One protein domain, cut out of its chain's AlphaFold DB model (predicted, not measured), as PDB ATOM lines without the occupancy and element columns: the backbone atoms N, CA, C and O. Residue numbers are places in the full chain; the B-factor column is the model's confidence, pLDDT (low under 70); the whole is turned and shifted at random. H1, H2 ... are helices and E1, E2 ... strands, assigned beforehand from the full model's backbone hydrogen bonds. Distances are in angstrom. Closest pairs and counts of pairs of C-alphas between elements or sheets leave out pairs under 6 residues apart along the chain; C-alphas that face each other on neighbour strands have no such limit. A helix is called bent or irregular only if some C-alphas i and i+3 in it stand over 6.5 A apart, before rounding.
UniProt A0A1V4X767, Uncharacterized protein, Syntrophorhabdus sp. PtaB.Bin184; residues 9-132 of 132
ATOM      1  N   GLU A   9     -59.379  24.061  57.706       97.12
ATOM      2  CA  GLU A   9     -58.679  23.306  56.667       97.12
ATOM      3  C   GLU A   9     -59.616  23.004  55.492       97.12
ATOM      4  O   GLU A   9     -60.613  22.303  55.644       97.12
ATOM      5  N   LEU A  10     -59.281  23.505  54.302       96.81
ATOM      6  CA  LEU A  10     -60.014  23.245  53.060       96.81
ATOM      7  C   LEU A  10     -59.248  22.209  52.230       96.81
ATOM      8  O   LEU A  10     -58.458  22.566  51.359       96.81
ATOM      9  N   LYS A  11     -59.435  20.924  52.550       96.44
ATOM     10  CA  LYS A  11     -58.667  19.792  51.983       96.44
ATOM     11  C   LYS A  11     -59.308  19.111  50.773       96.44
ATOM     12  O   LYS A  11     -58.724  18.174  50.244       96.44
ATOM     13  N   GLY A  12     -60.488  19.560  50.350       94.88
ATOM     14  CA  GLY A  12     -61.279  18.898  49.306       94.88
ATOM     15  C   GLY A  12     -60.763  19.056  47.874       94.88
ATOM     16  O   GLY A  12     -61.341  18.449  46.986       94.88
ATOM     17  N   GLY A  13     -59.713  19.853  47.640       95.06
ATOM     18  CA  GLY A  13     -59.307  20.245  46.288       95.06
ATOM     19  C   GLY A  13     -60.204  21.366  45.765       95.06
ATOM     20  O   GLY A  13     -61.282  21.143  45.228       95.06
ATOM     21  N   LEU A  14     -59.775  22.604  45.980       96.69
ATOM     22  CA  LEU A  14     -60.421  23.799  45.470       96.69
ATOM     23  C   LEU A  14     -60.146  23.892  43.976       96.69
ATOM     24  O   LEU A  14     -58.989  23.986  43.563       96.69
ATOM     25  N   ASP A  15     -61.220  23.900  43.196       95.94
ATOM     26  CA  ASP A  15     -61.141  24.084  41.757       95.94
ATOM     27  C   ASP A  15     -60.596  25.491  41.445       95.94
ATOM     28  O   ASP A  15     -61.227  26.491  41.820       95.94
ATOM     29  N   PRO A  16     -59.454  25.607  40.744       96.19
ATOM     30  CA  PRO A  16     -58.848  26.898  40.436       96.19
ATOM     31  C   PRO A  16     -59.766  27.816  39.616       96.19
ATOM     32  O   PRO A  16     -59.662  29.041  39.717       96.19
ATOM     33  N   ARG A  17     -60.718  27.256  38.860       94.12
ATOM     34  CA  ARG A  17     -61.702  28.015  38.067       94.12
ATOM     35  C   ARG A  17     -62.696  28.776  38.945       94.12
ATOM     36  O   ARG A  17     -63.201  29.817  38.536       94.12
ATOM     37  N   LEU A  18     -62.949  28.292  40.163       94.94
ATOM     38  CA  LEU A  18     -63.870  28.912  41.120       94.94
ATOM     39  C   LEU A  18     -63.182  29.940  42.033       94.94
ATOM     40  O   LEU A  18     -63.846  30.626  42.813       94.94
ATOM     41  N   MET A  19     -61.861  30.109  41.911       95.25
ATOM     42  CA  MET A  19     -61.071  31.060  42.698       95.25
ATOM     43  C   MET A  19     -61.151  32.478  42.112       95.25
ATOM     44  O   MET A  19     -60.181  33.078  41.626       95.25
ATOM     45  N   THR A  20     -62.372  33.004  42.148       95.62
ATOM     46  CA  THR A  20     -62.729  34.385  41.812       95.62
ATOM     47  C   THR A  20     -62.273  35.353  42.907       95.62
ATOM     48  O   THR A  20     -61.966  34.940  44.025       95.62
ATOM     49  N   GLY A  21     -62.266  36.660  42.624       95.19
ATOM     50  CA  GLY A  21     -61.951  37.673  43.641       95.19
ATOM     51  C   GLY A  21     -62.868  37.577  44.867       95.19
ATOM     52  O   GLY A  21     -62.391  37.603  45.997       95.19
ATOM     53  N   TRP A  22     -64.168  37.346  44.649       96.19
ATOM     54  CA  TRP A  22     -65.126  37.139  45.735       96.19
ATOM     55  C   TRP A  22     -64.759  35.934  46.609       96.19
ATOM     56  O   TRP A  22     -64.754  36.053  47.832       96.19
ATOM     57  N   PHE A  23     -64.404  34.796  45.999       96.25
ATOM     58  CA  PHE A  23     -63.998  33.599  46.739       96.25
ATOM     59  C   PHE A  23     -62.767  33.873  47.610       96.25
ATOM     60  O   PHE A  23     -62.753  33.535  48.795       96.25
ATOM     61  N   ILE A  24     -61.754  34.528  47.037       97.06
ATOM     62  CA  ILE A  24     -60.519  34.878  47.745       97.06
ATOM     63  C   ILE A  24     -60.826  35.766  48.957       97.06
ATOM     64  O   ILE A  24     -60.326  35.489  50.044       97.06
ATOM     65  N   GLU A  25     -61.707  36.759  48.814       95.88
ATOM     66  CA  GLU A  25     -62.131  37.611  49.930       95.88
ATOM     67  C   GLU A  25     -62.874  36.838  51.027       95.88
ATOM     68  O   GLU A  25     -62.626  37.062  52.215       95.88
ATOM     69  N   GLN A  26     -63.734  35.880  50.660       95.44
ATOM     70  CA  GLN A  26     -64.401  35.037  51.655       95.44
ATOM     71  C   GLN A  26     -63.396  34.208  52.457       95.44
ATOM     72  O   GLN A  26     -63.496  34.149  53.683       95.44
ATOM     73  N   VAL A  27     -62.416  33.596  51.787       95.12
ATOM     74  CA  VAL A  27     -61.407  32.745  52.435       95.12
ATOM     75  C   VAL A  27     -60.415  33.576  53.255       95.12
ATOM     76  O   VAL A  27     -60.033  33.156  54.346       95.12
ATOM     77  N   ARG A  28     -60.053  34.783  52.796       94.56
ATOM     78  CA  ARG A  28     -59.207  35.741  53.536       94.56
ATOM     79  C   ARG A  28     -59.819  36.146  54.877       94.56
ATOM     80  O   ARG A  28     -59.097  36.362  55.845       94.56
ATOM     81  N   GLY A  29     -61.149  36.194  54.962       93.38
ATOM     82  CA  GLY A  29     -61.878  36.451  56.206       93.38
ATOM     83  C   GLY A  29     -61.902  35.285  57.206       93.38
ATOM     84  O   GLY A  29     -62.513  35.420  58.269       93.38
ATOM     85  N   LEU A  30     -61.297  34.136  56.886       95.88
ATOM     86  CA  LEU A  30     -61.267  32.944  57.736       95.88
ATOM     87  C   LEU A  30     -59.893  32.741  58.383       95.88
ATOM     88  O   LEU A  30     -58.852  33.108  57.845       95.88
ATOM     89  N   ARG A  31     -59.874  32.056  59.530       95.81
ATOM     90  CA  ARG A  31     -58.634  31.616  60.192       95.81
ATOM     91  C   ARG A  31     -58.120  30.322  59.557       95.81
ATOM     92  O   ARG A  31     -58.204  29.257  60.172       95.81
ATOM     93  N   ILE A  32     -57.640  30.416  58.318       97.44
ATOM     94  CA  ILE A  32     -57.168  29.270  57.533       97.44
ATOM     95  C   ILE A  32     -55.862  28.709  58.098       97.44
ATOM     96  O   ILE A  32     -54.884  29.427  58.279       97.44
ATOM     97  N   ARG A  33     -55.840  27.395  58.314       97.81
ATOM     98  CA  ARG A  33     -54.625  26.611  58.549       97.81
ATOM     99  C   ARG A  33     -54.047  26.080  57.244       97.81
ATOM    100  O   ARG A  33     -52.848  26.197  57.026       97.81
ATOM    101  N   SER A  34     -54.891  25.513  56.384       98.00
ATOM    102  CA  SER A  34     -54.472  25.061  55.058       98.00
ATOM    103  C   SER A  34     -55.612  25.112  54.055       98.00
ATOM    104  O   SER A  34     -56.755  24.826  54.410       98.00
ATOM    105  N   LEU A  35     -55.289  25.375  52.801       97.88
ATOM    106  CA  LEU A  35     -56.184  25.253  51.661       97.88
ATOM    107  C   LEU A  35     -55.463  24.486  50.555       97.88
ATOM    108  O   LEU A  35     -54.246  24.598  50.414       97.88
ATOM    109  N   TRP A  36     -56.207  23.670  49.823       98.50
ATOM    110  CA  TRP A  36     -55.656  22.730  48.856       98.50
ATOM    111  C   TRP A  36     -56.273  23.015  47.500       98.50
ATOM    112  O   TRP A  36     -57.478  22.869  47.373       98.50
ATOM    113  N   VAL A  37     -55.476  23.440  46.522       98.25
ATOM    114  CA  VAL A  37     -55.902  23.693  45.132       98.25
ATOM    115  C   VAL A  37     -55.725  22.416  44.310       98.25
ATOM    116  O   VAL A  37     -54.741  21.705  44.520       98.25
ATOM    117  N   SER A  38     -56.638  22.103  43.391       97.56
ATOM    118  CA  SER A  38     -56.458  20.977  42.465       97.56
ATOM    119  C   SER A  38     -55.751  21.398  41.173       97.56
ATOM    120  O   SER A  38     -55.976  22.488  40.651       97.56
ATOM    121  N   ALA A  39     -54.880  20.527  40.668       96.31
ATOM    122  CA  ALA A  39     -54.176  20.649  39.395       96.31
ATOM    123  C   ALA A  39     -54.197  19.282  38.688       96.31
ATOM    124  O   ALA A  39     -53.178  18.596  38.549       96.31
ATOM    125  N   ASP A  40     -55.402  18.875  38.286       91.19
ATOM    126  CA  ASP A  40     -55.692  17.499  37.866       91.19
ATOM    127  C   ASP A  40     -55.259  17.184  36.432       91.19
ATOM    128  O   ASP A  40     -55.043  16.028  36.093       91.19
ATOM    129  N   HIS A  41     -55.109  18.192  35.572       88.31
ATOM    130  CA  HIS A  41     -54.739  17.978  34.176       88.31
ATOM    131  C   HIS A  41     -53.671  18.984  33.729       88.31
ATOM    132  O   HIS A  41     -53.778  20.163  34.083       88.31
ATOM    133  N   PRO A  42     -52.669  18.571  32.924       85.25
ATOM    134  CA  PRO A  42     -51.637  19.476  32.417       85.25
ATOM    135  C   PRO A  42     -52.196  20.722  31.713       85.25
ATOM    136  O   PRO A  42     -51.701  21.823  31.930       85.25
ATOM    137  N   SER A  43     -53.285  20.588  30.945       87.44
ATOM    138  CA  SER A  43     -53.913  21.726  30.246       87.44
ATOM    139  C   SER A  43     -54.532  22.786  31.170       87.44
ATOM    140  O   SER A  43     -54.799  23.894  30.708       87.44
ATOM    141  N   TYR A  44     -54.759  22.468  32.452       86.81
ATOM    142  CA  TYR A  44     -55.310  23.396  33.448       86.81
ATOM    143  C   TYR A  44     -54.271  23.861  34.482       86.81
ATOM    144  O   TYR A  44     -54.602  24.505  35.487       86.81
ATOM    145  N   GLU A  45     -52.997  23.524  34.269       92.19
ATOM    146  CA  GLU A  45     -51.918  23.872  35.192       92.19
ATOM    147  C   GLU A  45     -51.791  25.390  35.353       92.19
ATOM    148  O   GLU A  45     -51.656  25.888  36.471       92.19
ATOM    149  N   GLN A  46     -51.898  26.135  34.253       95.25
ATOM    150  CA  GLN A  46     -51.755  27.586  34.269       95.25
ATOM    151  C   GLN A  46     -52.833  28.256  35.137       95.25
ATOM    152  O   GLN A  46     -52.520  29.114  35.961       95.25
ATOM    153  N   GLN A  47     -54.085  27.802  35.048       96.50
ATOM    154  CA  GLN A  47     -55.176  28.281  35.901       96.50
ATOM    155  C   GLN A  47     -54.896  27.988  37.380       96.50
ATOM    156  O   GLN A  47     -55.194  28.812  38.247       96.50
ATOM    157  N   SER A  48     -54.287  26.838  37.675       97.44
ATOM    158  CA  SER A  48     -53.878  26.461  39.033       97.44
ATOM    159  C   SER A  48     -52.801  27.408  39.570       97.44
ATOM    160  O   SER A  48     -52.921  27.922  40.683       97.44
ATOM    161  N   ILE A  49     -51.782  27.710  38.760       98.00
ATOM    162  CA  ILE A  49     -50.713  28.668  39.085       98.00
ATOM    163  C   ILE A  49     -51.287  30.066  39.340       98.00
ATOM    164  O   ILE A  49     -50.938  30.715  40.328       98.00
ATOM    165  N   GLU A  50     -52.205  30.531  38.498       97.94
ATOM    166  CA  GLU A  50     -52.853  31.834  38.664       97.94
ATOM    167  C   GLU A  50     -53.696  31.909  39.937       97.94
ATOM    168  O   GLU A  50     -53.667  32.916  40.652       97.94
ATOM    169  N   ALA A  51     -54.427  30.839  40.245       97.88
ATOM    170  CA  ALA A  51     -55.205  30.711  41.466       97.88
ATOM    171  C   ALA A  51     -54.317  30.753  42.722       97.88
ATOM    172  O   ALA A  51     -54.619  31.482  43.672       97.88
ATOM    173  N   ILE A  52     -53.176  30.058  42.697       98.44
ATOM    174  CA  ILE A  52     -52.146  30.138  43.740       98.44
ATOM    175  C   ILE A  52     -51.614  31.574  43.854       98.44
ATOM    176  O   ILE A  52     -51.558  32.121  44.954       98.44
ATOM    177  N   GLY A  53     -51.315  32.237  42.735       98.12
ATOM    178  CA  GLY A  53     -50.858  33.628  42.727       98.12
ATOM    179  C   GLY A  53     -51.867  34.603  43.348       98.12
ATOM    180  O   GLY A  53     -51.477  35.521  44.072       98.12
ATOM    181  N   LYS A  54     -53.174  34.397  43.127       98.12
ATOM    182  CA  LYS A  54     -54.240  35.180  43.782       98.12
ATOM    183  C   LYS A  54     -54.226  34.998  45.301       98.12
ATOM    184  O   LYS A  54     -54.327  35.987  46.022       98.12
ATOM    185  N   LEU A  55     -54.061  33.769  45.788       98.31
ATOM    186  CA  LEU A  55     -53.958  33.486  47.222       98.31
ATOM    187  C   LEU A  55     -52.708  34.113  47.844       98.31
ATOM    188  O   LEU A  55     -52.797  34.721  48.908       98.31
ATOM    189  N   THR A  56     -51.564  34.004  47.168       98.19
ATOM    190  CA  THR A  56     -50.310  34.612  47.622       98.19
ATOM    191  C   THR A  56     -50.458  36.128  47.753       98.19
ATOM    192  O   THR A  56     -50.126  36.695  48.792       98.19
ATOM    193  N   ARG A  57     -51.056  36.793  46.752       97.69
ATOM    194  CA  ARG A  57     -51.369  38.234  46.813       97.69
ATOM    195  C   ARG A  57     -52.358  38.596  47.925       97.69
ATOM    196  O   ARG A  57     -52.292  39.701  48.449       97.69
ATOM    197  N   ALA A  58     -53.239  37.676  48.311       97.19
ATOM    198  CA  ALA A  58     -54.175  37.858  49.419       97.19
ATOM    199  C   ALA A  58     -53.544  37.654  50.814       97.19
ATOM    200  O   ALA A  58     -54.245  37.770  51.819       97.19
ATOM    201  N   GLY A  59     -52.239  37.364  50.888       97.31
ATOM    202  CA  GLY A  59     -51.488  37.214  52.138       97.31
ATOM    203  C   GLY A  59     -51.319  35.769  52.614       97.31
ATOM    204  O   GLY A  59     -50.717  35.537  53.664       97.31
ATOM    205  N   PHE A  60     -51.806  34.781  51.858       98.19
ATOM    206  CA  PHE A  60     -51.486  33.385  52.140       98.19
ATOM    207  C   PHE A  60     -50.039  33.084  51.746       98.19
ATOM    208  O   PHE A  60     -49.478  33.652  50.817       98.19
ATOM    209  N   THR A  61     -49.419  32.160  52.467       97.75
ATOM    210  CA  THR A  61     -48.029  31.750  52.222       97.75
ATOM    211  C   THR A  61     -47.972  30.273  51.870       97.75
ATOM    212  O   THR A  61     -48.928  29.538  52.119       97.75
ATOM    213  N   GLN A  62     -46.815  29.795  51.413       96.50
ATOM    214  CA  GLN A  62     -46.578  28.377  51.108       96.50
ATOM    215  C   GLN A  62     -46.805  27.419  52.297       96.50
ATOM    216  O   GLN A  62     -46.846  26.205  52.131       96.50
ATOM    217  N   ARG A  63     -46.950  27.937  53.526       96.44
ATOM    218  CA  ARG A  63     -47.362  27.138  54.695       96.44
ATOM    219  C   ARG A  63     -48.872  26.871  54.738       96.44
ATOM    220  O   ARG A  63     -49.285  25.911  55.376       96.44
ATOM    221  N   HIS A  64     -49.664  27.723  54.092       98.06
ATOM    222  CA  HIS A  64     -51.120  27.642  54.013       98.06
ATOM    223  C   HIS A  64     -51.578  26.966  52.718       98.06
ATOM    224  O   HIS A  64     -52.550  26.217  52.731       98.06
ATOM    225  N   ILE A  65     -50.904  27.256  51.603       98.56
ATOM    226  CA  ILE A  65     -51.333  26.838  50.269       98.56
ATOM    227  C   ILE A  65     -50.681  25.503  49.921       98.56
ATOM    228  O   ILE A  65     -49.459  25.414  49.812       98.56
ATOM    229  N   PHE A  66     -51.499  24.486  49.698       98.62
ATOM    230  CA  PHE A  66     -51.101  23.200  49.144       98.62
ATOM    231  C   PHE A  66     -51.746  23.019  47.774       98.62
ATOM    232  O   PHE A  66     -52.769  23.638  47.474       98.62
ATOM    233  N   CYS A  67     -51.159  22.174  46.934       98.50
ATOM    234  CA  CYS A  67     -51.728  21.867  45.633       98.50
ATOM    235  C   CYS A  67     -51.589  20.382  45.317       98.50
ATOM    236  O   CYS A  67     -50.482  19.848  45.292       98.50
ATOM    237  N   TYR A  68     -52.724  19.732  45.091       98.12
ATOM    238  CA  TYR A  68     -52.789  18.378  44.569       98.12
ATOM    239  C   TYR A  68     -52.465  18.404  43.082       98.12
ATOM    240  O   TYR A  68     -53.163  19.059  42.315       98.12
ATOM    241  N   VAL A  69     -51.400  17.714  42.683       97.31
ATOM    242  CA  VAL A  69     -50.961  17.643  41.289       97.31
ATOM    243  C   VAL A  69     -51.062  16.201  40.843       97.31
ATOM    244  O   VAL A  69     -50.318  15.342  41.327       97.31
ATOM    245  N   LEU A  70     -51.977  15.936  39.920       96.00
ATOM    246  CA  LEU A  70     -52.098  14.623  39.312       96.00
ATOM    247  C   LEU A  70     -50.935  14.403  38.334       96.00
ATOM    248  O   LEU A  70     -50.646  15.281  37.513       96.00
ATOM    249  N   VAL A  71     -50.252  13.261  38.447       95.56
ATOM    250  CA  VAL A  71     -49.039  12.943  37.673       95.56
ATOM    251  C   VAL A  71     -49.080  11.542  37.059       95.56
ATOM    252  O   VAL A  71     -49.735  10.648  37.595       95.56
ATOM    253  N   GLY A  72     -48.339  11.327  35.975       93.69
ATOM    254  CA  GLY A  72     -48.191  10.038  35.290       93.69
ATOM    255  C   GLY A  72     -49.328   9.691  34.320       93.69
ATOM    256  O   GLY A  72     -49.454   8.528  33.931       93.69
ATOM    257  N   TRP A  73     -50.152  10.675  33.949       91.19
ATOM    258  CA  TRP A  73     -51.210  10.539  32.940       91.19
ATOM    259  C   TRP A  73     -50.639  10.628  31.519       91.19
ATOM    260  O   TRP A  73     -49.719  11.401  31.280       91.19
ATOM    261  N   ASP A  74     -51.197   9.850  30.586       90.56
ATOM    262  CA  ASP A  74     -50.941   9.946  29.135       90.56
ATOM    263  C   ASP A  74     -49.454  10.037  28.732       90.56
ATOM    264  O   ASP A  74     -49.008  10.945  28.038       90.56
ATOM    265  N   GLY A  75     -48.646   9.099  29.234       90.50
ATOM    266  CA  GLY A  75     -47.218   9.028  28.907       90.50
ATOM    267  C   GLY A  75     -46.331  10.062  29.610       90.50
ATOM    268  O   GLY A  75     -45.124  10.052  29.378       90.50
ATOM    269  N   GLU A  76     -46.883  10.904  30.493       93.38
ATOM    270  CA  GLU A  76     -46.111  11.876  31.274       93.38
ATOM    271  C   GLU A  76     -44.963  11.195  32.031       93.38
ATOM    272  O   GLU A  76     -45.160  10.233  32.782       93.38
ATOM    273  N   THR A  77     -43.745  11.711  31.861       95.38
ATOM    274  CA  THR A  77     -42.565  11.193  32.554       95.38
ATOM    275  C   THR A  77     -42.406  11.830  33.937       95.38
ATOM    276  O   THR A  77     -42.952  12.891  34.241       95.38
ATOM    277  N   MET A  78     -41.584  11.236  34.810       95.62
ATOM    278  CA  MET A  78     -41.235  11.876  36.090       95.62
ATOM    279  C   MET A  78     -40.480  13.197  35.910       95.62
ATOM    280  O   MET A  78     -40.501  14.032  36.817       95.62
ATOM    281  N   HIS A  79     -39.808  13.392  34.772       95.75
ATOM    282  CA  HIS A  79     -39.153  14.654  34.443       95.75
ATOM    283  C   HIS A  79     -40.196  15.748  34.182       95.75
ATOM    284  O   HIS A  79     -40.140  16.808  34.808       95.75
ATOM    285  N   ASP A  80     -41.206  15.448  33.361       94.94
ATOM    286  CA  ASP A  80     -42.318  16.361  33.070       94.94
ATOM    287  C   ASP A  80     -43.102  16.693  34.343       94.94
ATOM    288  O   ASP A  80     -43.307  17.864  34.684       94.94
ATOM    289  N   ALA A  81     -43.440  15.663  35.124       95.75
ATOM    290  CA  ALA A  81     -44.096  15.817  36.416       95.75
ATOM    291  C   ALA A  81     -43.258  16.673  37.382       95.75
ATOM    292  O   ALA A  81     -43.792  17.541  38.071       95.75
ATOM    293  N   THR A  82     -41.932  16.483  37.414       96.69
ATOM    294  CA  THR A  82     -41.019  17.314  38.218       96.69
ATOM    295  C   THR A  82     -41.091  18.777  37.796       96.69
ATOM    296  O   THR A  82     -41.187  19.650  38.658       96.69
ATOM    297  N   ALA A  83     -41.080  19.068  36.494       95.81
ATOM    298  CA  ALA A  83     -41.185  20.437  35.999       95.81
ATOM    299  C   ALA A  83     -42.500  21.102  36.443       95.81
ATOM    300  O   ALA A  83     -42.475  22.234  36.936       95.81
ATOM    301  N   ARG A  84     -43.627  20.382  36.367       95.88
ATOM    302  CA  ARG A  84     -44.940  20.856  36.846       95.88
ATOM    303  C   ARG A  84     -44.946  21.137  38.347       95.88
ATOM    304  O   ARG A  84     -45.305  22.224  38.796       95.88
ATOM    305  N   LEU A  85     -44.468  20.185  39.146       97.44
ATOM    306  CA  LEU A  85     -44.400  20.320  40.605       97.44
ATOM    307  C   LEU A  85     -43.507  21.500  41.025       97.44
ATOM    308  O   LEU A  85     -43.848  22.227  41.960       97.44
ATOM    309  N   ARG A  86     -42.402  21.743  40.305       97.38
ATOM    310  CA  ARG A  86     -41.538  22.918  40.504       97.38
ATOM    311  C   ARG A  86     -42.275  24.222  40.209       97.38
ATOM    312  O   ARG A  86     -42.173  25.146  41.011       97.38
ATOM    313  N   ARG A  87     -43.031  24.311  39.109       97.44
ATOM    314  CA  ARG A  87     -43.820  25.513  38.782       97.44
ATOM    315  C   ARG A  87     -44.852  25.828  39.862       97.44
ATOM    316  O   ARG A  87     -44.930  26.967  40.311       97.44
ATOM    317  N   ILE A  88     -45.558  24.814  40.359       98.12
ATOM    318  CA  ILE A  88     -46.491  24.945  41.489       98.12
ATOM    319  C   ILE A  88     -45.777  25.416  42.764       98.12
ATOM    320  O   ILE A  88     -46.278  26.302  43.464       98.12
ATOM    321  N   TYR A  89     -44.589  24.873  43.052       98.06
ATOM    322  CA  TYR A  89     -43.776  25.317  44.185       98.06
ATOM    323  C   TYR A  89     -43.406  26.799  44.076       98.06
ATOM    324  O   TYR A  89     -43.607  27.563  45.022       98.06
ATOM    325  N   LEU A  90     -42.886  27.208  42.917       97.31
ATOM    326  CA  LEU A  90     -42.443  28.579  42.648       97.31
ATOM    327  C   LEU A  90     -43.605  29.579  42.613       97.31
ATOM    328  O   LEU A  90     -43.420  30.731  42.994       97.31
ATOM    329  N   ALA A  91     -44.811  29.141  42.239       97.69
ATOM    330  CA  ALA A  91     -46.024  29.957  42.309       97.69
ATOM    331  C   ALA A  91     -46.430  30.319  43.753       97.69
ATOM    332  O   ALA A  91     -47.181  31.274  43.967       97.69
ATOM    333  N   GLY A  92     -45.932  29.577  44.748       98.00
ATOM    334  CA  GLY A  92     -46.161  29.843  46.170       98.00
ATOM    335  C   GLY A  92     -46.963  28.770  46.904       98.00
ATOM    336  O   GLY A  92     -47.287  28.969  48.074       98.00
ATOM    337  N   ALA A  93     -47.259  27.629  46.271       98.38
ATOM    338  CA  ALA A  93     -47.915  26.491  46.916       98.38
ATOM    339  C   ALA A  93     -46.914  25.405  47.322       98.38
ATOM    340  O   ALA A  93     -45.808  25.324  46.798       98.38
ATOM    341  N   MET A  94     -47.287  24.551  48.268       98.44
ATOM    342  CA  MET A  94     -46.605  23.285  48.510       98.44
ATOM    343  C   MET A  94     -47.224  22.221  47.589       98.44
ATOM    344  O   MET A  94     -48.386  21.862  47.804       98.44
ATOM    345  N   PRO A  95     -46.510  21.727  46.562       98.19
ATOM    346  CA  PRO A  95     -47.045  20.690  45.690       98.19
ATOM    347  C   PRO A  95     -47.206  19.366  46.450       98.19
ATOM    348  O   PRO A  95     -46.473  19.089  47.400       98.19
ATOM    349  N   PHE A  96     -48.152  18.548  45.999       98.06
ATOM    350  CA  PHE A  96     -48.430  17.205  46.491       98.06
ATOM    351  C   PHE A  96     -48.754  16.302  45.298       98.06
ATOM    352  O   PHE A  96     -49.834  16.392  44.715       98.06
ATOM    353  N   ALA A  97     -47.813  15.438  44.915       97.38
ATOM    354  CA  ALA A  97     -47.981  14.566  43.755       97.38
ATOM    355  C   ALA A  97     -48.964  13.414  44.033       97.38
ATOM    356  O   ALA A  97     -48.824  12.695  45.027       97.38
ATOM    357  N   GLN A  98     -49.909  13.202  43.117       95.44
ATOM    358  CA  GLN A  98     -50.873  12.103  43.120       95.44
ATOM    359  C   GLN A  98     -50.739  11.295  41.820       95.44
ATOM    360  O   GLN A  98     -51.164  11.766  40.768       95.44
ATOM    361  N   PRO A  99     -50.130  10.098  41.848       95.19
ATOM    362  CA  PRO A  99     -50.024   9.263  40.656       95.19
ATOM    363  C   PRO A  99     -51.402   8.815  40.159       95.19
ATOM    364  O   PRO A  99     -52.136   8.164  40.904       95.19
ATOM    365  N   TYR A 100     -51.732   9.114  38.905       92.12
ATOM    366  CA  TYR A 100     -52.921   8.596  38.236       92.12
ATOM    367  C   TYR A 100     -52.626   7.221  37.647       92.12
ATOM    368  O   TYR A 100     -51.720   7.099  36.833       92.12
ATOM    369  N   ASP A 101     -53.359   6.186  38.058       85.94
ATOM    370  CA  ASP A 101     -53.228   4.807  37.540       85.94
ATOM    371  C   ASP A 101     -51.795   4.214  37.576       85.94
ATOM    372  O   ASP A 101     -51.482   3.184  36.989       85.94
ATOM    373  N   LYS A 102     -50.882   4.853  38.317       84.25
ATOM    374  CA  LYS A 102     -49.499   4.401  38.544       84.25
ATOM    375  C   LYS A 102     -49.240   4.053  40.008       84.25
ATOM    376  O   LYS A 102     -48.095   3.996  40.448       84.25
ATOM    377  N   ILE A 103     -50.290   3.826  40.801       76.50
ATOM    378  CA  ILE A 103     -50.138   3.564  42.241       76.50
ATOM    379  C   ILE A 103     -49.497   2.197  42.530       76.50
ATOM    380  O   ILE A 103     -48.837   2.033  43.552       76.50
ATOM    381  N   SER A 104     -49.637   1.220  41.633       85.88
ATOM    382  CA  SER A 104     -48.954  -0.077  41.731       85.88
ATOM    383  C   SER A 104     -47.460   0.027  41.386       85.88
ATOM    384  O   SER A 104     -46.638  -0.703  41.952       85.88
ATOM    385  N   ASP A 105     -47.078   0.995  40.549       93.81
ATOM    386  CA  ASP A 105     -45.697   1.230  40.137       93.81
ATOM    387  C   ASP A 105     -44.844   1.743  41.314       93.81
ATOM    388  O   ASP A 105     -45.117   2.752  41.973       93.81
ATOM    389  N   LYS A 106     -43.770   1.006  41.616       95.25
ATOM    390  CA  LYS A 106     -42.865   1.303  42.731       95.25
ATOM    391  C   LYS A 106     -42.096   2.611  42.532       95.25
ATOM    392  O   LYS A 106     -41.843   3.307  43.521       95.25
ATOM    393  N   ALA A 107     -41.711   2.933  41.302       95.44
ATOM    394  CA  ALA A 107     -40.988   4.151  40.982       95.44
ATOM    395  C   ALA A 107     -41.906   5.366  41.177       95.44
ATOM    396  O   ALA A 107     -41.534   6.292  41.901       95.44
ATOM    397  N   TRP A 108     -43.135   5.327  40.649       96.00
ATOM    398  CA  TRP A 108     -44.117   6.407  40.826       96.00
ATOM    399  C   TRP A 108     -44.552   6.596  42.278       96.00
ATOM    400  O   TRP A 108     -44.663   7.730  42.742       96.00
ATOM    401  N   ARG A 109     -44.693   5.518  43.056       94.69
ATOM    402  CA  ARG A 109     -44.912   5.638  44.509       94.69
ATOM    403  C   ARG A 109     -43.753   6.315  45.229       94.69
ATOM    404  O   ARG A 109     -43.979   7.140  46.114       94.69
ATOM    405  N   ARG A 110     -42.509   5.962  44.887       95.12
ATOM    406  CA  ARG A 110     -41.323   6.601  45.476       95.12
ATOM    407  C   ARG A 110     -41.277   8.080  45.105       95.12
ATOM    408  O   ARG A 110     -41.080   8.903  45.993       95.12
ATOM    409  N   PHE A 111     -41.526   8.398  43.839       96.06
ATOM    410  CA  PHE A 111     -41.629   9.764  43.341       96.06
ATOM    411  C   PHE A 111     -42.686  10.568  44.109       96.06
ATOM    412  O   PHE A 111     -42.378  11.607  44.689       96.06
ATOM    413  N   ALA A 112     -43.909  10.045  44.220       96.19
ATOM    414  CA  ALA A 112     -44.979  10.702  44.959       96.19
ATOM    415  C   ALA A 112     -44.629  10.908  46.437       96.19
ATOM    416  O   ALA A 112     -44.896  11.970  46.995       96.19
ATOM    417  N   LYS A 113     -43.968   9.938  47.081       94.50
ATOM    418  CA  LYS A 113     -43.505  10.070  48.473       94.50
ATOM    419  C   LYS A 113     -42.501  11.216  48.656       94.50
ATOM    420  O   LYS A 113     -42.539  11.882  49.691       94.50
ATOM    421  N   THR A 114     -41.629  11.453  47.676       95.62
ATOM    422  CA  THR A 114     -40.695  12.593  47.668       95.62
ATOM    423  C   THR A 114     -41.451  13.918  47.648       95.62
ATOM    424  O   THR A 114     -41.167  14.799  48.455       95.62
ATOM    425  N   TRP A 115     -42.459  14.028  46.782       96.94
ATOM    426  CA  TRP A 115     -43.197  15.271  46.544       96.94
ATOM    427  C   TRP A 115     -44.406  15.501  47.459       96.94
ATOM    428  O   TRP A 115     -44.962  16.589  47.458       96.94
ATOM    429  N   SER A 116     -44.812  14.520  48.266       93.62
ATOM    430  CA  SER A 116     -45.919  14.636  49.238       93.62
ATOM    431  C   SER A 116     -45.458  15.009  50.653       93.62
ATOM    432  O   SER A 116     -46.277  15.188  51.556       93.62
ATOM    433  N   ARG A 117     -44.142  15.129  50.880       94.88
ATOM    434  CA  ARG A 117     -43.550  15.439  52.188       94.88
ATOM    435  C   ARG A 117     -42.883  16.815  52.141       94.88
ATOM    436  O   ARG A 117     -41.776  16.909  51.616       94.88
ATOM    437  N   PRO A 118     -43.447  17.859  52.779       94.94
ATOM    438  CA  PRO A 118     -42.946  19.229  52.643       94.94
ATOM    439  C   PRO A 118     -41.455  19.420  52.947       94.94
ATOM    440  O   PRO A 118     -40.797  20.236  52.311       94.94
ATOM    441  N   ALA A 119     -40.903  18.680  53.916       95.69
ATOM    442  CA  ALA A 119     -39.476  18.740  54.232       95.69
ATOM    443  C   ALA A 119     -38.599  18.208  53.087       95.69
ATOM    444  O   ALA A 119     -37.576  18.807  52.772       95.69
ATOM    445  N   VAL A 120     -39.030  17.119  52.443       96.50
ATOM    446  CA  VAL A 120     -38.316  16.501  51.320       96.50
ATOM    447  C   VAL A 120     -38.477  17.362  50.070       96.50
ATOM    448  O   VAL A 120     -37.476  17.693  49.446       96.50
ATOM    449  N   THR A 121     -39.692  17.834  49.772       96.62
ATOM    450  CA  THR A 121     -39.947  18.782  48.676       96.62
ATOM    451  C   THR A 121     -39.036  20.008  48.776       96.62
ATOM    452  O   THR A 121     -38.398  20.393  47.803       96.62
ATOM    453  N   LYS A 122     -38.903  20.604  49.968       95.94
ATOM    454  CA  LYS A 122     -38.002  21.748  50.185       95.94
ATOM    455  C   LYS A 122     -36.529  21.405  49.976       95.94
ATOM    456  O   LYS A 122     -35.797  22.258  49.490       95.94
ATOM    457  N   ALA A 123     -36.088  20.205  50.357       95.50
ATOM    458  CA  ALA A 123     -34.718  19.758  50.111       95.50
ATOM    459  C   ALA A 123     -34.444  19.641  48.603       95.50
ATOM    460  O   ALA A 123     -33.515  20.276  48.112       95.50
ATOM    461  N   VAL A 124     -35.339  18.976  47.864       93.75
ATOM    462  CA  VAL A 124     -35.268  18.852  46.396       93.75
ATOM    463  C   VAL A 124     -35.208  20.226  45.722       93.75
ATOM    464  O   VAL A 124     -34.383  20.457  44.840       93.75
ATOM    465  N   MET A 125     -36.047  21.173  46.158       94.94
ATOM    466  CA  MET A 125     -36.060  22.528  45.595       94.94
ATOM    467  C   MET A 125     -34.789  23.330  45.901       94.94
ATOM    468  O   MET A 125     -34.412  24.173  45.094       94.94
ATOM    469  N   ARG A 126     -34.127  23.083  47.040       92.19
ATOM    470  CA  ARG A 126     -32.849  23.727  47.388       92.19
ATOM    471  C   ARG A 126     -31.700  23.187  46.547       92.19
ATOM    472  O   ARG A 126     -30.944  23.981  46.011       92.19
ATOM    473  N   GLU A 127     -31.600  21.869  46.400       87.19
ATOM    474  CA  GLU A 127     -30.583  21.232  45.550       87.19
ATOM    475  C   GLU A 127     -30.690  21.730  44.104       87.19
ATOM    476  O   GLU A 127     -29.702  22.137  43.502       87.19
ATOM    477  N   CYS A 128     -31.915  21.821  43.579       75.81
ATOM    478  CA  CYS A 128     -32.177  22.362  42.246       75.81
ATOM    479  C   CYS A 128     -31.798  23.843  42.068       75.81
ATOM    480  O   CYS A 128     -31.635  24.270  40.930       75.81
ATOM    481  N   ALA A 129     -31.727  24.631  43.146       71.81
ATOM    482  CA  ALA A 129     -31.360  26.049  43.102       71.81
ATOM    483  C   ALA A 129     -29.844  26.282  43.217       71.81
ATOM    484  O   ALA A 129     -29.387  27.387  42.961       71.81
ATOM    485  N   ILE A 130     -29.085  25.268  43.643       59.75
ATOM    486  CA  ILE A 130     -27.620  25.320  43.764       59.75
ATOM    487  C   ILE A 130     -26.952  24.823  42.472       59.75
ATOM    488  O   ILE A 130     -25.845  25.237  42.149       59.75
ATOM    489  N   SER A 131     -27.624  23.936  41.734       56.41
ATOM    490  CA  SER A 131     -27.100  23.306  40.514       56.41
ATOM    491  C   SER A 131     -27.411  24.051  39.207       56.41
ATOM    492  O   SER A 131     -27.169  23.491  38.139       56.41
ATOM    493  N   GLY A 132     -27.999  25.248  39.263       47.62
ATOM    494  CA  GLY A 132     -28.355  26.063  38.093       47.62
ATOM    495  C   GLY A 132     -27.849  27.483  38.246       47.62
ATOM    496  O   GLY A 132     -27.498  28.070  37.203       47.62
TER     497      GLY A 132
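AT A GLANCE: This is residues 9 to 132 of the 132 residues of an uncharacterized protein of Syntrophorhabdus sp. PtaB.Bin184 (UniProt A0A1V4X767). A strongly twisted sheet of four parallel strands, E1 to E4, has two helices, H2 and H3, side by side over one face. H4 sits beside the edge strand E4, and H5 turns off from the end of H4 at a corner; H1 lies towards the opposite end of the longest axis from H4, off the sheet and near the late part of H2. The printed part has 124 residues, with five named helices and four named strands in the order E1 H1 E2 H2 E3 H3 E4 H4 H5, and the sheet's order is E1 E2 E3 E4. The class is mixed, helices and strands. The whole is compact, with a radius of gyration of the C-alphas of 14.3 A, and its C-alphas span 42 by 32 by 23 A.

IN THESE COORDINATES: In the sheet, E1 is residues 9 to 14, with C-alpha 9 at (-58.679, 23.306, 56.667). E2, residues 32 to 39, is the longest strand by residues and measures 20.3 A. E3, residues 65 to 71, measures 18.9 A, and E4, residues 94 to 99, measures 16.4 A. H2, residues 42 to 57, measures 23.6 A, with C-alpha 57 at (-51.369, 38.234, 46.813); it is irregular, since C-alphas 43 and 46 are 7.4 A apart. H3, residues 78 to 91, measures 19.7 A. H1 is residues 21 to 28, H4 is residues 106 to 115, and H5, residues 118 to 130, measures 18.7 A and ends with C-alpha 130 at (-27.620, 25.320, 43.764).

HOW THE PARTS SIT: E1 and E4 are the edge strands of the sheet. E1 and E2 are parallel at 15 degrees, with N 14 and O 36 within hydrogen-bond range at 2.7 A. E2 and E3 are parallel at 25 degrees, with N 39 and O 68 at 2.8 A. E3 and E4 are also parallel at 25 degrees, with N 96 and O 67 at 2.8 A. The sets E1 H1 E2, E2 H2 E3 and E3 H3 E4 are strand-helix-strand units, two parallel neighbour strands with a helix between, each with a right-handed crossover. H2 and H3 lie on the same face of the sheet, two layers, with helices on one face. H2 has a height over the sheet of 9.5 A and runs along the strands, at 3 degrees to E2 on the local plane. H3 lies over E3 and E4 at a height of 9.1 A. H2 and H3 touch at a shallow tilt of 23 degrees, running the same way; their closest C-alphas are those of Ile 49 and Ala 91, 5.8 A apart. H4 is on the sheet at a height of 5.7 A but only just over none of the strands, with 2 of its C-alphas falling on E4; the closest C-alphas of E4 and H4 are those of Ala 97 and Ala 112, 5.0 A apart. H3 and H4 only just touch, with 3 pairs of C-alphas within 8 A, the closest being Met 78 and Phe 111 at 7.6 A. H5 only grazes the sheet with residues 118 to 122; it only just touches H4, with 3 pairs within 8 A and only at the corner by their link, where Trp 115 and Thr 121 have the closest C-alphas, 5.2 A apart, and the two lines are about perpendicular at 85 degrees. H1 is not on the sheet and is close to but not clearly touching H2, the closest C-alphas being those of Ile 24 and Leu 55, 6.7 A apart. Every O i to N i+4 pair is within hydrogen-bond range in H1, H3, H4 and H5, and 10 of 12 are in H2.

THE WHOLE: The two C-alphas farthest apart are those of Trp 22 and Lys 106, at 42.3 A. The printed part has no cut, and no link is long. The mean pLDDT of the printed part is 94.0; residues 130 to 132 are under 70.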